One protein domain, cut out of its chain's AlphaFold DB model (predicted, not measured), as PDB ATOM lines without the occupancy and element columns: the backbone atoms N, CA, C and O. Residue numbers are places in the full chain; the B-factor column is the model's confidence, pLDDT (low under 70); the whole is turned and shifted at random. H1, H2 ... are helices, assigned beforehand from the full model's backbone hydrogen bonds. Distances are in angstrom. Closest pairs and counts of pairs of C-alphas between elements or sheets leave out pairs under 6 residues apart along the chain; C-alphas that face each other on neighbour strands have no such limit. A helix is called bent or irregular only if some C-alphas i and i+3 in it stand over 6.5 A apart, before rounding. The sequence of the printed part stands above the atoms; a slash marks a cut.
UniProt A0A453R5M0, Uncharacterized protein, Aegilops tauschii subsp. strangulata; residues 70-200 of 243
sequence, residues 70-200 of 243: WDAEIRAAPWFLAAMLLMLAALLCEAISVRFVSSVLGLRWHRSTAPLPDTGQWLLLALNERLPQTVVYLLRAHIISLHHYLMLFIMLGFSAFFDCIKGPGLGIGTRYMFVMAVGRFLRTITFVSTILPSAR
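What this domain is: This is residues 70 to 200 of the 243 residues of an uncharacterized protein of Aegilops tauschii subsp. strangulata (UniProt A0A453R5M0). Two long helices, H1 and H5, lie side by side and run the same way; H4 joins H5 at one end in a narrow V, and the short helices H2 and H3 make a small, loosely attached head away from this pair. The V of H4 and H5 is a helical hairpin that meets only near its turn, and a long loop, residues 105 to 118, leads from H1 to the head. The printed part has 131 residues with five named helices, in the order H1 to H5, and no named strand; its class is all helix. It is loose, with a radius of gyration of the C-alphas of 18.5 A, and spans 54 by 39 by 25 A.

How they stand to each other: H1, residues 70 to 104, touches H5, residues 169 to 195, at a shallow tilt of 13 degrees, the same way; their closest C-alphas, of Met 87 and Ala 181, are 4.6 A apart. H1 has a kink of 39 degrees near residue 77 and is only just irregular, with C-alphas 75 and 78 6.9 A apart. H2, residues 119 to 128, is close to H5 but not clearly touching, at a steep tilt of 63 degrees; their closest C-alphas, of Thr 119 and Arg 187, are 6.3 A apart. H3, residues 133 to 140, is close to H2 but not clearly touching, at a shallow tilt of 10 degrees, opposite ways; their closest C-alphas, of Asn 128 and Val 136, are 6.5 A apart. H4, residues 146 to 161, forms a helical hairpin with H5, at a shallow tilt of 23 degrees, opposite ways. Here H5 touches H4 with residues 169 to 173 alone, and the closest C-alphas, of Ala 160 and Gly 169, are 4.8 A apart. H1 and H4 are apart, and so are H3 and H5. Every O i to N i+4 pair is within hydrogen-bond range in H2, H3, H4 and H5; in H1, 29 of 31 are.

Where its parts are: H1 begins at C-alpha 70, (-9.030, 33.040, -60.285), and measures 49.4 A from first to last C-alpha. H2 measures 13.9 A and H3 10.2 A. H4 begins at C-alpha 146, (15.948, 28.737, -44.503), and measures 23.1 A. H5 measures 38.7 A and ends at C-alpha 195, (22.572, 46.425, -28.591).

The domain as a whole: The two C-alphas farthest apart, of Asp 71 and Arg 200, are 54.7 A apart. The printed part has no cut. The link from H1 to H2 is long, with 14 residues, of which 110 to 115 stand free. The mean pLDDT of the printed part is 72.0; 56 residues are under 70, among them residues 104 to 129, 135 to 149 and 194 to 200.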
ATOM      1  N   TRP A  70      -9.700  31.767 -59.986       78.00
ATOM      2  CA  TRP A  70      -9.030  33.040 -60.285       78.00
ATOM      3  C   TRP A  70      -9.697  34.246 -59.611       78.00
ATOM      4  O   TRP A  70      -9.001  35.048 -58.995       78.00
ATOM      5  N   ASP A  71     -11.029  34.325 -59.601       79.94
ATOM      6  CA  ASP A  71     -11.755  35.447 -58.984       79.94
ATOM      7  C   ASP A  71     -11.498  35.588 -57.475       79.94
ATOM      8  O   ASP A  71     -11.423  36.696 -56.934       79.94
ATOM      9  N   ALA A  72     -11.356  34.459 -56.774       79.69
ATOM     10  CA  ALA A  72     -11.088  34.441 -55.340       79.69
ATOM     11  C   ALA A  72      -9.626  34.800 -55.030       79.69
ATOM     12  O   ALA A  72      -9.365  35.487 -54.041       79.69
ATOM     13  N   GLU A  73      -8.684  34.376 -55.879       81.19
ATOM     14  CA  GLU A  73      -7.269  34.745 -55.758       81.19
ATOM     15  C   GLU A  73      -7.056  36.235 -56.052       81.19
ATOM     16  O   GLU A  73      -6.424  36.928 -55.260       81.19
ATOM     17  N   ILE A  74      -7.652  36.768 -57.126       83.69
ATOM     18  CA  ILE A  74      -7.539  38.189 -57.498       83.69
ATOM     19  C   ILE A  74      -8.077  39.090 -56.380       83.69
ATOM     20  O   ILE A  74      -7.482  40.119 -56.064       83.69
ATOM     21  N   ARG A  75      -9.153  38.677 -55.702       85.44
ATOM     22  CA  ARG A  75      -9.693  39.412 -54.549       85.44
ATOM     23  C   ARG A  75      -8.772  39.380 -53.324       85.44
ATOM     24  O   ARG A  75      -8.779  40.318 -52.530       85.44
ATOM     25  N   ALA A  76      -7.989  38.316 -53.154       82.75
ATOM     26  CA  ALA A  76      -7.010  38.183 -52.075       82.75
ATOM     27  C   ALA A  76      -5.652  38.835 -52.407       82.75
ATOM     28  O   ALA A  76      -4.898  39.173 -51.494       82.75
ATOM     29  N   ALA A  77      -5.358  39.059 -53.690       85.88
ATOM     30  CA  ALA A  77      -4.126  39.671 -54.175       85.88
ATOM     31  C   ALA A  77      -3.761  41.020 -53.522       85.88
ATOM     32  O   ALA A  77      -2.601  41.155 -53.131       85.88
ATOM     33  N   PRO A  78      -4.667  42.005 -53.325       87.62
ATOM     34  CA  PRO A  78      -4.280  43.273 -52.699       87.62
ATOM     35  C   PRO A  78      -3.768  43.087 -51.265       87.62
ATOM     36  O   PRO A  78      -2.785  43.715 -50.875       87.62
ATOM     37  N   TRP A  79      -4.368  42.176 -50.496       87.81
ATOM     38  CA  TRP A  79      -3.918  41.868 -49.137       87.81
ATOM     39  C   TRP A  79      -2.566  41.158 -49.125       87.81
ATOM     40  O   TRP A  79      -1.716  41.459 -48.289       87.81
ATOM     41  N   PHE A  80      -2.340  40.268 -50.090       85.94
ATOM     42  CA  PHE A  80      -1.052  39.616 -50.277       85.94
ATOM     43  C   PHE A  80       0.051  40.623 -50.630       85.94
ATOM     44  O   PHE A  80       1.116  40.611 -50.014       85.94
ATOM     45  N   LEU A  81      -0.220  41.544 -51.560       87.94
ATOM     46  CA  LEU A  81       0.703  42.620 -51.926       87.94
ATOM     47  C   LEU A  81       0.995  43.541 -50.737       87.94
ATOM     48  O   LEU A  81       2.152  43.888 -50.508       87.94
ATOM     49  N   ALA A  82      -0.019  43.887 -49.940       89.94
ATOM     50  CA  ALA A  82       0.168  44.670 -48.723       89.94
ATOM     51  C   ALA A  82       1.070  43.946 -47.705       89.94
ATOM     52  O   ALA A  82       1.982  44.555 -47.149       89.94
ATOM     53  N   ALA A  83       0.879  42.638 -47.494       88.00
ATOM     54  CA  ALA A  83       1.741  41.839 -46.620       88.00
ATOM     55  C   ALA A  83       3.178  41.721 -47.161       88.00
ATOM     56  O   ALA A  83       4.137  41.759 -46.388       88.00
ATOM     57  N   MET A  84       3.344  41.631 -48.482       87.12
ATOM     58  CA  MET A  84       4.653  41.627 -49.135       87.12
ATOM     59  C   MET A  84       5.373  42.972 -48.969       87.12
ATOM     60  O   MET A  84       6.552  42.993 -48.613       87.12
ATOM     61  N   LEU A  85       4.667  44.091 -49.150       90.38
ATOM     62  CA  LEU A  85       5.196  45.431 -48.886       90.38
ATOM     63  C   LEU A  85       5.568  45.606 -47.412       90.38
ATOM     64  O   LEU A  85       6.630  46.146 -47.119       90.38
ATOM     65  N   LEU A  86       4.750  45.099 -46.484       89.88
ATOM     66  CA  LEU A  86       5.061  45.113 -45.055       89.88
ATOM     67  C   LEU A  86       6.334  44.314 -44.745       89.88
ATOM     68  O   LEU A  86       7.184  44.776 -43.989       89.88
ATOM     69  N   MET A  87       6.493  43.131 -45.338       86.31
ATOM     70  CA  MET A  87       7.702  42.324 -45.172       86.31
ATOM     71  C   MET A  87       8.940  43.017 -45.750       86.31
ATOM     72  O   MET A  87      10.001  42.986 -45.125       86.31
ATOM     73  N   LEU A  88       8.807  43.665 -46.911       86.81
ATOM     74  CA  LEU A  88       9.876  44.461 -47.508       86.81
ATOM     75  C   LEU A  88      10.228  45.655 -46.612       86.81
ATOM     76  O   LEU A  88      11.399  45.878 -46.326       86.81
ATOM     77  N   ALA A  89       9.233  46.371 -46.092       88.19
ATOM     78  CA  ALA A  89       9.438  47.462 -45.146       88.19
ATOM     79  C   ALA A  89      10.129  46.980 -43.859       88.19
ATOM     80  O   ALA A  89      11.053  47.635 -43.382       88.19
ATOM     81  N   ALA A  90       9.756  45.809 -43.333       86.69
ATOM     82  CA  ALA A  90      10.424  45.193 -42.188       86.69
ATOM     83  C   ALA A  90      11.889  44.832 -42.500       86.69
ATOM     84  O   ALA A  90      12.760  45.060 -41.662       86.69
ATOM     85  N   LEU A  91      12.180  44.336 -43.711       84.00
ATOM     86  CA  LEU A  91      13.545  44.074 -44.183       84.00
ATOM     87  C   LEU A  91      14.367  45.367 -44.294       84.00
ATOM     88  O   LEU A  91      15.518  45.397 -43.859       84.00
ATOM     89  N   LEU A  92      13.790  46.439 -44.847       86.25
ATOM     90  CA  LEU A  92      14.447  47.745 -44.908       86.25
ATOM     91  C   LEU A  92      14.694  48.303 -43.505       86.25
ATOM     92  O   LEU A  92      15.792  48.774 -43.225       86.25
ATOM     93  N   CYS A  93      13.708  48.217 -42.612       85.75
ATOM     94  CA  CYS A  93      13.836  48.651 -41.224       85.75
ATOM     95  C   CYS A  93      14.951  47.884 -40.499       85.75
ATOM     96  O   CYS A  93      15.765  48.500 -39.815       85.75
ATOM     97  N   GLU A  94      15.049  46.565 -40.699       83.69
ATOM     98  CA  GLU A  94      16.151  45.743 -40.187       83.69
ATOM     99  C   GLU A  94      17.503  46.211 -40.739       83.69
ATOM    100  O   GLU A  94      18.424  46.471 -39.968       83.69
ATOM    101  N   ALA A  95      17.619  46.399 -42.057       82.62
ATOM    102  CA  ALA A  95      18.859  46.842 -42.692       82.62
ATOM    103  C   ALA A  95      19.304  48.238 -42.217       82.62
ATOM    104  O   ALA A  95      20.484  48.446 -41.922       82.62
ATOM    105  N   ILE A  96      18.364  49.183 -42.100       84.50
ATOM    106  CA  ILE A  96      18.616  50.532 -41.577       84.50
ATOM    107  C   ILE A  96      19.036  50.453 -40.110       84.50
ATOM    108  O   ILE A  96      20.028  51.071 -39.737       84.50
ATOM    109  N   SER A  97      18.340  49.660 -39.293       81.00
ATOM    110  CA  SER A  97      18.644  49.495 -37.868       81.00
ATOM    111  C   SER A  97      20.028  48.888 -37.643       81.00
ATOM    112  O   SER A  97      20.798  49.391 -36.828       81.00
ATOM    113  N   VAL A  98      20.391  47.849 -38.401       76.06
ATOM    114  CA  VAL A  98      21.732  47.245 -38.352       76.06
ATOM    115  C   VAL A  98      22.792  48.255 -38.777       76.06
ATOM    116  O   VAL A  98      23.833  48.351 -38.125       76.06
ATOM    117  N   ARG A  99      22.538  49.044 -39.829       77.62
ATOM    118  CA  ARG A  99      23.484  50.067 -40.287       77.62
ATOM    119  C   ARG A  99      23.639  51.199 -39.277       77.62
ATOM    120  O   ARG A  99      24.770  51.587 -39.011       77.62
ATOM    121  N   PHE A 100      22.542  51.656 -38.678       78.81
ATOM    122  CA  PHE A 100      22.531  52.655 -37.612       78.81
ATOM    123  C   PHE A 100      23.338  52.183 -36.398       78.81
ATOM    124  O   PHE A 100      24.262  52.870 -35.974       78.81
ATOM    125  N   VAL A 101      23.060  50.979 -35.890       71.62
ATOM    126  CA  VAL A 101      23.814  50.373 -34.780       71.62
ATOM    127  C   VAL A 101      25.298  50.246 -35.127       71.62
ATOM    128  O   VAL A 101      26.154  50.584 -34.314       71.62
ATOM    129  N   SER A 102      25.605  49.804 -36.348       72.31
ATOM    130  CA  SER A 102      26.988  49.644 -36.803       72.31
ATOM    131  C   SER A 102      27.720  50.982 -36.883       72.31
ATOM    132  O   SER A 102      28.847  51.073 -36.414       72.31
ATOM    133  N   SER A 103      27.086  52.038 -37.404       72.06
ATOM    134  CA  SER A 103      27.692  53.374 -37.453       72.06
ATOM    135  C   SER A 103      27.850  53.997 -36.067       72.06
ATOM    136  O   SER A 103      28.881  54.590 -35.779       72.06
ATOM    137  N   VAL A 104      26.854  53.835 -35.194       69.19
ATOM    138  CA  VAL A 104      26.857  54.396 -33.835       69.19
ATOM    139  C   VAL A 104      27.966  53.779 -32.984       69.19
ATOM    140  O   VAL A 104      28.687  54.489 -32.286       69.19
ATOM    141  N   LEU A 105      28.109  52.455 -33.048       64.31
ATOM    142  CA  LEU A 105      29.103  51.711 -32.275       64.31
ATOM    143  C   LEU A 105      30.447  51.571 -33.012       64.31
ATOM    144  O   LEU A 105      31.339  50.886 -32.518       64.31
ATOM    145  N   GLY A 106      30.586  52.168 -34.201       61.28
ATOM    146  CA  GLY A 106      31.757  52.020 -35.073       61.28
ATOM    147  C   GLY A 106      32.036  50.573 -35.515       61.28
ATOM    148  O   GLY A 106      33.131  50.262 -35.983       61.28
ATOM    149  N   LEU A 107      31.077  49.656 -35.353       63.44
ATOM    150  CA  LEU A 107      31.265  48.237 -35.640       63.44
ATOM    151  C   LEU A 107      31.455  48.034 -37.143       63.44
ATOM    152  O   LEU A 107      30.614  48.411 -37.962       63.44
ATOM    153  N   ARG A 108      32.531  47.344 -37.521       58.56
ATOM    154  CA  ARG A 108      32.714  46.880 -38.899       58.56
ATOM    155  C   ARG A 108      31.855  45.640 -39.132       58.56
ATOM    156  O   ARG A 108      32.314  44.516 -38.942       58.56
ATOM    157  N   TRP A 109      30.607  45.845 -39.555       56.62
ATOM    158  CA  TRP A 109      29.758  44.752 -40.028       56.62
ATOM    159  C   TRP A 109      30.328  44.184 -41.330       56.62
ATOM    160  O   TRP A 109      30.335  44.859 -42.360       56.62
ATOM    161  N   HIS A 110      30.827  42.948 -41.296       56.59
ATOM    162  CA  HIS A 110      31.463  42.311 -42.450       56.59
ATOM    163  C   HIS A 110      30.732  41.035 -42.885       56.59
ATOM    164  O   HIS A 110      30.023  40.416 -42.091       56.59
ATOM    165  N   ARG A 111      30.941  40.622 -44.143       51.47
ATOM    166  CA  ARG A 111      30.290  39.464 -44.784       51.47
ATOM    167  C   ARG A 111      30.443  38.121 -44.048       51.47
ATOM    168  O   ARG A 111      29.606  37.260 -44.285       51.47
ATOM    169  N   SER A 112      31.436  37.934 -43.172       54.62
ATOM    170  CA  SER A 112      31.578  36.694 -42.374       54.62
ATOM    171  C   SER A 112      31.027  36.799 -40.956       54.62
ATOM    172  O   SER A 112      31.178  35.868 -40.169       54.62
ATOM    173  N   THR A 113      30.363  37.904 -40.615       56.97
ATOM    174  CA  THR A 113      29.663  38.018 -39.334       56.97
ATOM    175  C   THR A 113      28.387  37.184 -39.402       56.97
ATOM    176  O   THR A 113      27.608  37.325 -40.345       56.97
ATOM    177  N   ALA A 114      28.160  36.315 -38.414       58.41
ATOM    178  CA  ALA A 114      26.986  35.446 -38.390       58.41
ATOM    179  C   ALA A 114      25.674  36.258 -38.511       58.41
ATOM    180  O   ALA A 114      25.586  37.353 -37.934       58.41
ATOM    181  N   PRO A 115      24.639  35.744 -39.206       61.16
ATOM    182  CA  PRO A 115      23.344  36.418 -39.327       61.16
ATOM    183  C   PRO A 115      22.705  36.596 -37.948       61.16
ATOM    184  O   PRO A 115      22.936  35.761 -37.067       61.16
ATOM    185  N   LEU A 116      21.936  37.680 -37.737       59.31
ATOM    186  CA  LEU A 116      21.298  37.976 -36.440       59.31
ATOM    187  C   LEU A 116      20.630  36.700 -35.872       59.31
ATOM    188  O   LEU A 116      20.100  35.889 -36.641       59.31
ATOM    189  N   PRO A 117      20.682  36.480 -34.553       59.69
ATOM    190  CA  PRO A 117      20.101  35.293 -33.948       59.69
ATOM    191  C   PRO A 117      18.577  35.396 -33.975       59.69
ATOM    192  O   PRO A 117      18.018  36.439 -33.628       59.69
ATOM    193  N   ASP A 118      17.907  34.329 -34.408       63.69
ATOM    194  CA  ASP A 118      16.443  34.283 -34.390       63.69
ATOM    195  C   ASP A 118      15.933  34.338 -32.953       63.69
ATOM    196  O   ASP A 118      16.589  33.867 -32.024       63.69
ATOM    197  N   THR A 119      14.733  34.877 -32.748       58.22
ATOM    198  CA  THR A 119      14.028  34.787 -31.458       58.22
ATOM    199  C   THR A 119      13.937  33.335 -30.988       58.22
ATOM    200  O   THR A 119      14.090  33.063 -29.801       58.22
ATOM    201  N   GLY A 120      13.803  32.392 -31.929       58.50
ATOM    202  CA  GLY A 120      13.936  30.960 -31.667       58.50
ATOM    203  C   GLY A 120      15.316  30.583 -31.127       58.50
ATOM    204  O   GLY A 120      15.396  29.890 -30.127       58.50
ATOM    205  N   GLN A 121      16.409  31.091 -31.700       61.59
ATOM    206  CA  GLN A 121      17.763  30.811 -31.212       61.59
ATOM    207  C   GLN A 121      17.987  31.330 -29.783       61.59
ATOM    208  O   GLN A 121      18.627  30.642 -28.993       61.59
ATOM    209  N   TRP A 122      17.430  32.491 -29.425       62.34
ATOM    210  CA  TRP A 122      17.438  32.993 -28.043       62.34
ATOM    211  C   TRP A 122      16.605  32.135 -27.104       62.34
ATOM    212  O   TRP A 122      17.059  31.820 -26.007       62.34
ATOM    213  N   LEU A 123      15.413  31.730 -27.540       64.94
ATOM    214  CA  LEU A 123      14.560  30.824 -26.785       64.94
ATOM    215  C   LEU A 123      15.281  29.494 -26.535       64.94
ATOM    216  O   LEU A 123      15.276  29.011 -25.412       64.94
ATOM    217  N   LEU A 124      15.973  28.946 -27.538       63.12
ATOM    218  CA  LEU A 124      16.789  27.740 -27.396       63.12
ATOM    219  C   LEU A 124      18.003  27.944 -26.501       63.12
ATOM    220  O   LEU A 124      18.356  27.028 -25.771       63.12
ATOM    221  N   LEU A 125      18.620  29.126 -26.515       63.78
ATOM    222  CA  LEU A 125      19.702  29.457 -25.590       63.78
ATOM    223  C   LEU A 125      19.199  29.549 -24.141       63.78
ATOM    224  O   LEU A 125      19.854  29.044 -23.241       63.78
ATOM    225  N   ALA A 126      18.029  30.153 -23.924       66.38
ATOM    226  CA  ALA A 126      17.397  30.243 -22.609       66.38
ATOM    227  C   ALA A 126      16.922  28.867 -22.112       66.38
ATOM    228  O   ALA A 126      17.054  28.526 -20.940       66.38
ATOM    229  N   LEU A 127      16.404  28.045 -23.023       65.00
ATOM    230  CA  LEU A 127      15.998  26.668 -22.765       65.00
ATOM    231  C   LEU A 127      17.195  25.727 -22.572       65.00
ATOM    232  O   LEU A 127      17.053  24.714 -21.896       65.00
ATOM    233  N   ASN A 128      18.371  26.051 -23.115       66.06
ATOM    234  CA  ASN A 128      19.595  25.258 -22.961       66.06
ATOM    235  C   ASN A 128      20.024  25.124 -21.492       66.06
ATOM    236  O   ASN A 128      20.586  24.103 -21.119       66.06
ATOM    237  N   GLU A 129      19.719  26.107 -20.641       66.81
ATOM    238  CA  GLU A 129      19.963  26.007 -19.192       66.81
ATOM    239  C   GLU A 129      18.985  25.056 -18.480       66.81
ATOM    240  O   GLU A 129      19.213  24.667 -17.337       66.81
ATOM    241  N   ARG A 130      17.879  24.681 -19.134       72.31
ATOM    242  CA  ARG A 130      16.754  23.936 -18.545       72.31
ATOM    243  C   ARG A 130      16.507  22.569 -19.195       72.31
ATOM    244  O   ARG A 130      15.707  21.808 -18.656       72.31
ATOM    245  N   LEU A 131      17.139  22.252 -20.332       71.50
ATOM    246  CA  LEU A 131      16.893  21.022 -21.095       71.50
ATOM    247  C   LEU A 131      18.079  20.039 -21.121       71.50
ATOM    248  O   LEU A 131      19.235  20.459 -21.096       71.50
ATOM    249  N   PRO A 132      17.808  18.721 -21.251       80.56
ATOM    250  CA  PRO A 132      18.841  17.702 -21.424       80.56
ATOM    251  C   PRO A 132      19.654  17.928 -22.706       80.56
ATOM    252  O   PRO A 132      19.082  18.211 -23.763       80.56
ATOM    253  N   GLN A 133      20.975  17.716 -22.642       70.06
ATOM    254  CA  GLN A 133      21.899  17.933 -23.768       70.06
ATOM    255  C   GLN A 133      21.466  17.229 -25.062       70.06
ATOM    256  O   GLN A 133      21.573  17.800 -26.140       70.06
ATOM    257  N   THR A 134      20.889  16.031 -24.980       70.19
ATOM    258  CA  THR A 134      20.416  15.267 -26.145       70.19
ATOM    259  C   THR A 134      19.331  16.003 -26.938       70.19
ATOM    260  O   THR A 134      19.343  15.984 -28.167       70.19
ATOM    261  N   VAL A 135      18.419  16.700 -26.250       65.69
ATOM    262  CA  VAL A 135      17.357  17.490 -26.893       65.69
ATOM    263  C   VAL A 135      17.939  18.756 -27.514       65.69
ATOM    264  O   VAL A 135      17.546  19.139 -28.613       65.69
ATOM    265  N   VAL A 136      18.926  19.369 -26.857       63.41
ATOM    266  CA  VAL A 136      19.644  20.537 -27.383       63.41
ATOM    267  C   VAL A 136      20.416  20.180 -28.651       63.41
ATOM    268  O   VAL A 136      20.344  20.927 -29.624       63.41
ATOM    269  N   TYR A 137      21.110  19.039 -28.686       63.97
ATOM    270  CA  TYR A 137      21.804  18.574 -29.888       63.97
ATOM    271  C   TYR A 137      20.835  18.281 -31.034       63.97
ATOM    272  O   TYR A 137      21.131  18.639 -32.172       63.97
ATOM    273  N   LEU A 138      19.660  17.713 -30.748       63.22
ATOM    274  CA  LEU A 138      18.631  17.463 -31.756       63.22
ATOM    275  C   LEU A 138      18.006  18.765 -32.288       63.22
ATOM    276  O   LEU A 138      17.818  18.904 -33.490       63.22
ATOM    277  N   LEU A 139      17.729  19.742 -31.417       56.88
ATOM    278  CA  LEU A 139      17.187  21.045 -31.825       56.88
ATOM    279  C   LEU A 139      18.221  21.948 -32.505       56.88
ATOM    280  O   LEU A 139      17.860  22.786 -33.329       56.88
ATOM    281  N   ARG A 140      19.504  21.798 -32.157       57.59
ATOM    282  CA  ARG A 140      20.628  22.496 -32.793       57.59
ATOM    283  C   ARG A 140      21.054  21.823 -34.097       57.59
ATOM    284  O   ARG A 140      21.731  22.461 -34.905       57.59
ATOM    285  N   ALA A 141      20.686  20.561 -34.318       55.19
ATOM    286  CA  ALA A 141      20.967  19.881 -35.568       55.19
ATOM    287  C   ALA A 141      20.370  20.706 -36.715       55.19
ATOM    288  O   ALA A 141      19.176  20.999 -36.747       55.19
ATOM    289  N   HIS A 142      21.236  21.116 -37.644       55.53
ATOM    290  CA  HIS A 142      20.924  21.957 -38.798       55.53
ATOM    291  C   HIS A 142      20.097  21.167 -39.828       55.53
ATOM    292  O   HIS A 142      20.558  20.857 -40.930       55.53
ATOM    293  N   ILE A 143      18.901  20.742 -39.423       51.59
ATOM    294  CA  ILE A 143      18.010  19.866 -40.183       51.59
ATOM    295  C   ILE A 143      17.075  20.707 -41.060       51.59
ATOM    296  O   ILE A 143      16.722  20.271 -42.147       51.59
ATOM    297  N   ILE A 144      16.745  21.941 -40.660       54.00
ATOM    298  CA  ILE A 144      15.832  22.814 -41.409       54.00
ATOM    299  C   ILE A 144      16.538  24.140 -41.700       54.00
ATOM    300  O   ILE A 144      16.586  25.044 -40.869       54.00
ATOM    301  N   SER A 145      17.135  24.235 -42.887       56.19
ATOM    302  CA  SER A 145      17.713  25.488 -43.383       56.19
ATOM    303  C   SER A 145      16.605  26.425 -43.880       56.19
ATOM    304  O   SER A 145      15.513  25.977 -44.227       56.19
ATOM    305  N   LEU A 146      16.883  27.728 -43.981       60.56
ATOM    306  CA  LEU A 146      15.948  28.737 -44.503       60.56
ATOM    307  C   LEU A 146      15.387  28.364 -45.892       60.56
ATOM    308  O   LEU A 146      14.228  28.644 -46.198       60.56
ATOM    309  N   HIS A 147      16.176  27.646 -46.692       60.84
ATOM    310  CA  HIS A 147      15.759  27.102 -47.985       60.84
ATOM    311  C   HIS A 147      14.581  26.118 -47.875       60.84
ATOM    312  O   HIS A 147      13.709  26.115 -48.740       60.84
ATOM    313  N   HIS A 148      14.490  25.342 -46.790       66.12
ATOM    314  CA  HIS A 148      13.393  24.395 -46.575       66.12
ATOM    315  C   HIS A 148      12.079  25.124 -46.275       66.12
ATOM    316  O   HIS A 148      11.032  24.737 -46.784       66.12
ATOM    317  N   TYR A 149      12.127  26.219 -45.510       66.44
ATOM    318  CA  TYR A 149      10.948  27.050 -45.252       66.44
ATOM    319  C   TYR A 149      10.441  27.742 -46.518       66.44
ATOM    320  O   TYR A 149       9.234  27.760 -46.761       66.44
ATOM    321  N   LEU A 150      11.350  28.267 -47.346       70.06
ATOM    322  CA  LEU A 150      10.992  28.824 -48.651       70.06
ATOM    323  C   LEU A 150      10.346  27.757 -49.541       70.06
ATOM    324  O   LEU A 150       9.324  28.009 -50.175       70.06
ATOM    325  N   MET A 151      10.902  26.547 -49.543       68.19
ATOM    326  CA  MET A 151      10.368  25.459 -50.348       68.19
ATOM    327  C   MET A 151       8.988  24.997 -49.886       68.19
ATOM    328  O   MET A 151       8.094  24.825 -50.709       68.19
ATOM    329  N   LEU A 152       8.790  24.816 -48.579       72.31
ATOM    330  CA  LEU A 152       7.490  24.462 -48.008       72.31
ATOM    331  C   LEU A 152       6.440  25.527 -48.332       72.31
ATOM    332  O   LEU A 152       5.294  25.191 -48.617       72.31
ATOM    333  N   PHE A 153       6.838  26.801 -48.355       72.81
ATOM    334  CA  PHE A 153       5.970  27.895 -48.770       72.81
ATOM    335  C   PHE A 153       5.588  27.807 -50.256       72.81
ATOM    336  O   PHE A 153       4.413  27.943 -50.598       72.81
ATOM    337  N   ILE A 154       6.545  27.508 -51.137       73.12
ATOM    338  CA  ILE A 154       6.276  27.288 -52.565       73.12
ATOM    339  C   ILE A 154       5.360  26.070 -52.746       73.12
ATOM    340  O   ILE A 154       4.328  26.173 -53.402       73.12
ATOM    341  N   MET A 155       5.661  24.946 -52.096       71.62
ATOM    342  CA  MET A 155       4.839  23.729 -52.107       71.62
ATOM    343  C   MET A 155       3.418  23.958 -51.575       71.62
ATOM    344  O   MET A 155       2.466  23.393 -52.111       71.62
ATOM    345  N   LEU A 156       3.242  24.824 -50.575       73.38
ATOM    346  CA  LEU A 156       1.924  25.249 -50.105       73.38
ATOM    347  C   LEU A 156       1.164  26.030 -51.189       73.38
ATOM    348  O   LEU A 156      -0.029  25.792 -51.389       73.38
ATOM    349  N   GLY A 157       1.855  26.907 -51.925       71.62
ATOM    350  CA  GLY A 157       1.308  27.600 -53.094       71.62
ATOM    351  C   GLY A 157       0.870  26.632 -54.196       71.62
ATOM    352  O   GLY A 157      -0.245  26.739 -54.707       71.62
ATOM    353  N   PHE A 158       1.689  25.618 -54.489       69.94
ATOM    354  CA  PHE A 158       1.328  24.531 -55.401       69.94
ATOM    355  C   PHE A 158       0.099  23.761 -54.893       69.94
ATOM    356  O   PHE A 158      -0.862  23.569 -55.628       69.94
ATOM    357  N   SER A 159       0.053  23.386 -53.616       70.00
ATOM    358  CA  SER A 159      -1.095  22.685 -53.023       70.00
ATOM    359  C   SER A 159      -2.409  23.477 -53.145       70.00
ATOM    360  O   SER A 159      -3.466  22.904 -53.432       70.00
ATOM    361  N   ALA A 160      -2.353  24.805 -53.010       71.38
ATOM    362  CA  ALA A 160      -3.505  25.665 -53.264       71.38
ATOM    363  C   ALA A 160      -3.916  25.667 -54.748       71.38
ATOM    364  O   ALA A 160      -5.099  25.503 -55.053       71.38
ATOM    365  N   PHE A 161      -2.944  25.761 -55.658       67.88
ATOM    366  CA  PHE A 161      -3.149  25.762 -57.109       67.88
ATOM    367  C   PHE A 161      -3.731  24.443 -57.653       67.88
ATOM    368  O   PHE A 161      -4.526  24.437 -58.591       67.88
ATOM    369  N   PHE A 162      -3.391  23.312 -57.029       68.75
ATOM    370  CA  PHE A 162      -3.910  21.981 -57.374       68.75
ATOM    371  C   PHE A 162      -5.219  21.614 -56.643       68.75
ATOM    372  O   PHE A 162      -5.611  20.448 -56.636       68.75
ATOM    373  N   ASP A 163      -5.910  22.587 -56.037       67.19
ATOM    374  CA  ASP A 163      -7.161  22.404 -55.280       67.19
ATOM    375  C   ASP A 163      -7.082  21.390 -54.125       67.19
ATOM    376  O   ASP A 163      -8.101  20.876 -53.656       67.19
ATOM    377  N   CYS A 164      -5.879  21.129 -53.609       66.88
ATOM    378  CA  CYS A 164      -5.697  20.247 -52.456       66.88
ATOM    379  C   CYS A 164      -6.153  20.916 -51.148       66.88
ATOM    380  O   CYS A 164      -6.434  20.233 -50.163       66.88
ATOM    381  N   ILE A 165      -6.297  22.247 -51.152       68.19
ATOM    382  CA  ILE A 165      -6.767  23.048 -50.019       68.19
ATOM    383  C   ILE A 165      -8.048  23.799 -50.407       68.19
ATOM    384  O   ILE A 165      -8.131  24.447 -51.451       68.19
ATOM    385  N   LYS A 166      -9.054  23.760 -49.523       64.44
ATOM    386  CA  LYS A 166     -10.383  24.368 -49.741       64.44
ATOM    387  C   LYS A 166     -10.396  25.914 -49.763       64.44
ATOM    388  O   LYS A 166     -11.446  26.483 -50.039       64.44
ATOM    389  N   GLY A 167      -9.280  26.592 -49.486       70.06
ATOM    390  CA  GLY A 167      -9.184  28.061 -49.402       70.06
ATOM    391  C   GLY A 167      -8.373  28.707 -50.537       70.06
ATOM    392  O   GLY A 167      -7.696  27.978 -51.264       70.06
ATOM    393  N   PRO A 168      -8.435  30.049 -50.690       75.56
ATOM    394  CA  PRO A 168      -7.590  30.792 -51.627       75.56
ATOM    395  C   PRO A 168      -6.121  30.724 -51.188       75.56
ATOM    396  O   PRO A 168      -5.800  30.993 -50.024       75.56
ATOM    397  N   GLY A 169      -5.233  30.371 -52.114       75.75
ATOM    398  CA  GLY A 169      -3.803  30.213 -51.871       75.75
ATOM    399  C   GLY A 169      -3.140  31.508 -51.422       75.75
ATOM    400  O   GLY A 169      -2.432  31.518 -50.411       75.75
ATOM    401  N   LEU A 170      -3.449  32.623 -52.090       78.12
ATOM    402  CA  LEU A 170      -2.942  33.947 -51.723       78.12
ATOM    403  C   LEU A 170      -3.431  34.387 -50.341       78.12
ATOM    404  O   LEU A 170      -2.691  35.036 -49.604       78.12
ATOM    405  N   GLY A 171      -4.638  33.988 -49.933       80.38
ATOM    406  CA  GLY A 171      -5.157  34.291 -48.596       80.38
ATOM    407  C   GLY A 171      -4.362  33.599 -47.482       80.38
ATOM    408  O   GLY A 171      -4.046  34.218 -46.465       80.38
ATOM    409  N   ILE A 172      -3.985  32.333 -47.683       82.69
ATOM    410  CA  ILE A 172      -3.121  31.600 -46.742       82.69
ATOM    411  C   ILE A 172      -1.709  32.198 -46.753       82.69
ATOM    412  O   ILE A 172      -1.145  32.465 -45.689       82.69
ATOM    413  N   GLY A 173      -1.177  32.483 -47.946       79.50
ATOM    414  CA  GLY A 173       0.122  33.131 -48.124       79.50
ATOM    415  C   GLY A 173       0.210  34.488 -47.424       79.50
ATOM    416  O   GLY A 173       1.204  34.768 -46.763       79.50
ATOM    417  N   THR A 174      -0.859  35.285 -47.469       84.06
ATOM    418  CA  THR A 174      -0.948  36.590 -46.796       84.06
ATOM    419  C   THR A 174      -0.764  36.459 -45.286       84.06
ATOM    420  O   THR A 174       0.028  37.186 -44.694       84.06
ATOM    421  N   ARG A 175      -1.463  35.508 -44.650       85.69
ATOM    422  CA  ARG A 175      -1.358  35.278 -43.197       85.69
ATOM    423  C   ARG A 175       0.048  34.837 -42.807       85.69
ATOM    424  O   ARG A 175       0.588  35.322 -41.817       85.69
ATOM    425  N   TYR A 176       0.641  33.952 -43.604       83.69
ATOM    426  CA  TYR A 176       2.009  33.496 -43.392       83.69
ATOM    427  C   TYR A 176       3.018  34.647 -43.517       83.69
ATOM    428  O   TYR A 176       3.817  34.867 -42.607       83.69
ATOM    429  N   MET A 177       2.941  35.431 -44.598       83.75
ATOM    430  CA  MET A 177       3.808  36.591 -44.815       83.75
ATOM    431  C   MET A 177       3.641  37.642 -43.719       83.75
ATOM    432  O   MET A 177       4.635  38.176 -43.239       83.75
ATOM    433  N   PHE A 178       2.414  37.899 -43.269       85.69
ATOM    434  CA  PHE A 178       2.153  38.839 -42.186       85.69
ATOM    435  C   PHE A 178       2.823  38.405 -40.875       85.69
ATOM    436  O   PHE A 178       3.571  39.182 -40.286       85.69
ATOM    437  N   VAL A 179       2.626  37.155 -40.440       85.69
ATOM    438  CA  VAL A 179       3.241  36.639 -39.203       85.69
ATOM    439  C   VAL A 179       4.765  36.669 -39.293       85.69
ATOM    440  O   VAL A 179       5.436  37.086 -38.352       85.69
ATOM    441  N   MET A 180       5.318  36.291 -40.445       83.75
ATOM    442  CA  MET A 180       6.755  36.363 -40.689       83.75
ATOM    443  C   MET A 180       7.274  37.811 -40.652       83.75
ATOM    444  O   MET A 180       8.323  38.063 -40.064       83.75
ATOM    445  N   ALA A 181       6.547  38.777 -41.227       83.88
ATOM    446  CA  ALA A 181       6.910  40.193 -41.178       83.88
ATOM    447  C   ALA A 181       6.896  40.735 -39.739       83.88
ATOM    448  O   ALA A 181       7.851  41.388 -39.322       83.88
ATOM    449  N   VAL A 182       5.865  40.396 -38.955       84.88
ATOM    450  CA  VAL A 182       5.778  40.743 -37.526       84.88
ATOM    451  C   VAL A 182       6.936  40.121 -36.743       84.88
ATOM    452  O   VAL A 182       7.593  40.814 -35.970       84.88
ATOM    453  N   GLY A 183       7.243  38.842 -36.974       82.75
ATOM    454  CA  GLY A 183       8.364  38.158 -36.327       82.75
ATOM    455  C   GLY A 183       9.708  38.835 -36.609       82.75
ATOM    456  O   GLY A 183      10.497  39.051 -35.687       82.75
ATOM    457  N   ARG A 184       9.943  39.251 -37.860       82.44
ATOM    458  CA  ARG A 184      11.133  40.033 -38.230       82.44
ATOM    459  C   ARG A 184      11.163  41.392 -37.549       82.44
ATOM    460  O   ARG A 184      12.205  41.785 -37.044       82.44
ATOM    461  N   PHE A 185      10.037  42.092 -37.494       83.81
ATOM    462  CA  PHE A 185       9.965  43.395 -36.846       83.81
ATOM    463  C   PHE A 185      10.278  43.307 -35.345       83.81
ATOM    464  O   PHE A 185      11.107  44.062 -34.841       83.81
ATOM    465  N   LEU A 186       9.704  42.323 -34.645       82.50
ATOM    466  CA  LEU A 186      10.006  42.049 -33.234       82.50
ATOM    467  C   LEU A 186      11.483  41.702 -33.020       82.50
ATOM    468  O   LEU A 186      12.110  42.172 -32.070       82.50
ATOM    469  N   ARG A 187      12.067  40.914 -33.924       79.94
ATOM    470  CA  ARG A 187      13.500  40.604 -33.924       79.94
ATOM    471  C   ARG A 187      14.365  41.858 -34.118       79.94
ATOM    472  O   ARG A 187      15.357  42.020 -33.416       79.94
ATOM    473  N   THR A 188      13.986  42.768 -35.012       81.88
ATOM    474  CA  THR A 188      14.694  44.042 -35.204       81.88
ATOM    475  C   THR A 188      14.595  44.930 -33.967       81.88
ATOM    476  O   THR A 188      15.613  45.449 -33.517       81.88
ATOM    477  N   ILE A 189      13.404  45.062 -33.373       81.12
ATOM    478  CA  ILE A 189      13.215  45.842 -32.141       81.12
ATOM    479  C   ILE A 189      14.069  45.262 -31.019       81.12
ATOM    480  O   ILE A 189      14.844  45.987 -30.410       81.12
ATOM    481  N   THR A 190      13.986  43.955 -30.773       76.06
ATOM    482  CA  THR A 190      14.789  43.306 -29.726       76.06
ATOM    483  C   THR A 190      16.288  43.459 -29.974       76.06
ATOM    484  O   THR A 190      17.024  43.701 -29.023       76.06
ATOM    485  N   PHE A 191      16.760  43.411 -31.222       74.38
ATOM    486  CA  PHE A 191      18.156  43.705 -31.558       74.38
ATOM    487  C   PHE A 191      18.550  45.148 -31.222       74.38
ATOM    488  O   PHE A 191      19.536  45.368 -30.522       74.38
ATOM    489  N   VAL A 192      17.770  46.132 -31.671       74.69
ATOM    490  CA  VAL A 192      18.020  47.554 -31.387       74.69
ATOM    491  C   VAL A 192      17.999  47.800 -29.876       74.69
ATOM    492  O   VAL A 192      18.930  48.393 -29.343       74.69
ATOM    493  N   SER A 193      16.995  47.269 -29.177       70.06
ATOM    494  CA  SER A 193      16.803  47.394 -27.729       70.06
ATOM    495  C   SER A 193      17.776  46.576 -26.882       70.06
ATOM    496  O   SER A 193      17.846  46.801 -25.679       70.06
ATOM    497  N   THR A 194      18.518  45.630 -27.455       66.31
ATOM    498  CA  THR A 194      19.575  44.918 -26.724       66.31
ATOM    499  C   THR A 194      20.943  45.495 -27.028       66.31
ATOM    500  O   THR A 194      21.744  45.599 -26.118       66.31
ATOM    501  N   ILE A 195      21.231  45.937 -28.252       64.31
ATOM    502  CA  ILE A 195      22.572  46.425 -28.591       64.31
ATOM    503  C   ILE A 195      22.794  47.893 -28.195       64.31
ATOM    504  O   ILE A 195      23.869  48.220 -27.700       64.31
ATOM    505  N   LEU A 196      21.811  48.781 -28.383       57.38
ATOM    506  CA  LEU A 196      21.953  50.200 -28.011       57.38
ATOM    507  C   LEU A 196      21.845  50.460 -26.494       57.38
ATOM    508  O   LEU A 196      22.537  51.363 -26.027       57.38
ATOM    509  N   PRO A 197      21.045  49.698 -25.710       50.75
ATOM    510  CA  PRO A 197      20.932  49.875 -24.262       50.75
ATOM    511  C   PRO A 197      21.562  48.761 -23.404       50.75
ATOM    512  O   PRO A 197      21.321  48.769 -22.195       50.75
ATOM    513  N   SER A 198      22.301  47.763 -23.930       48.00
ATOM    514  CA  SER A 198      22.781  46.706 -23.021       48.00
ATOM    515  C   SER A 198      23.835  47.223 -22.051       48.00
ATOM    516  O   SER A 198      25.006  47.384 -22.389       48.00
ATOM    517  N   ALA A 199      23.427  47.270 -20.789       41.97
ATOM    518  CA  ALA A 199      24.267  47.319 -19.601       41.97
ATOM    519  C   ALA A 199      25.191  46.086 -19.429       41.97
ATOM    520  O   ALA A 199      25.864  45.966 -18.409       41.97
ATOM    521  N   ARG A 200      25.218  45.138 -20.383       48.31
ATOM    522  CA  ARG A 200      26.050  43.925 -20.324       48.31
ATOM    523  C   ARG A 200      26.980  43.834 -21.546       48.31
ATOM    524  O   ARG A 200      26.520  43.419 -22.609       48.31
TER     525      ARG A 200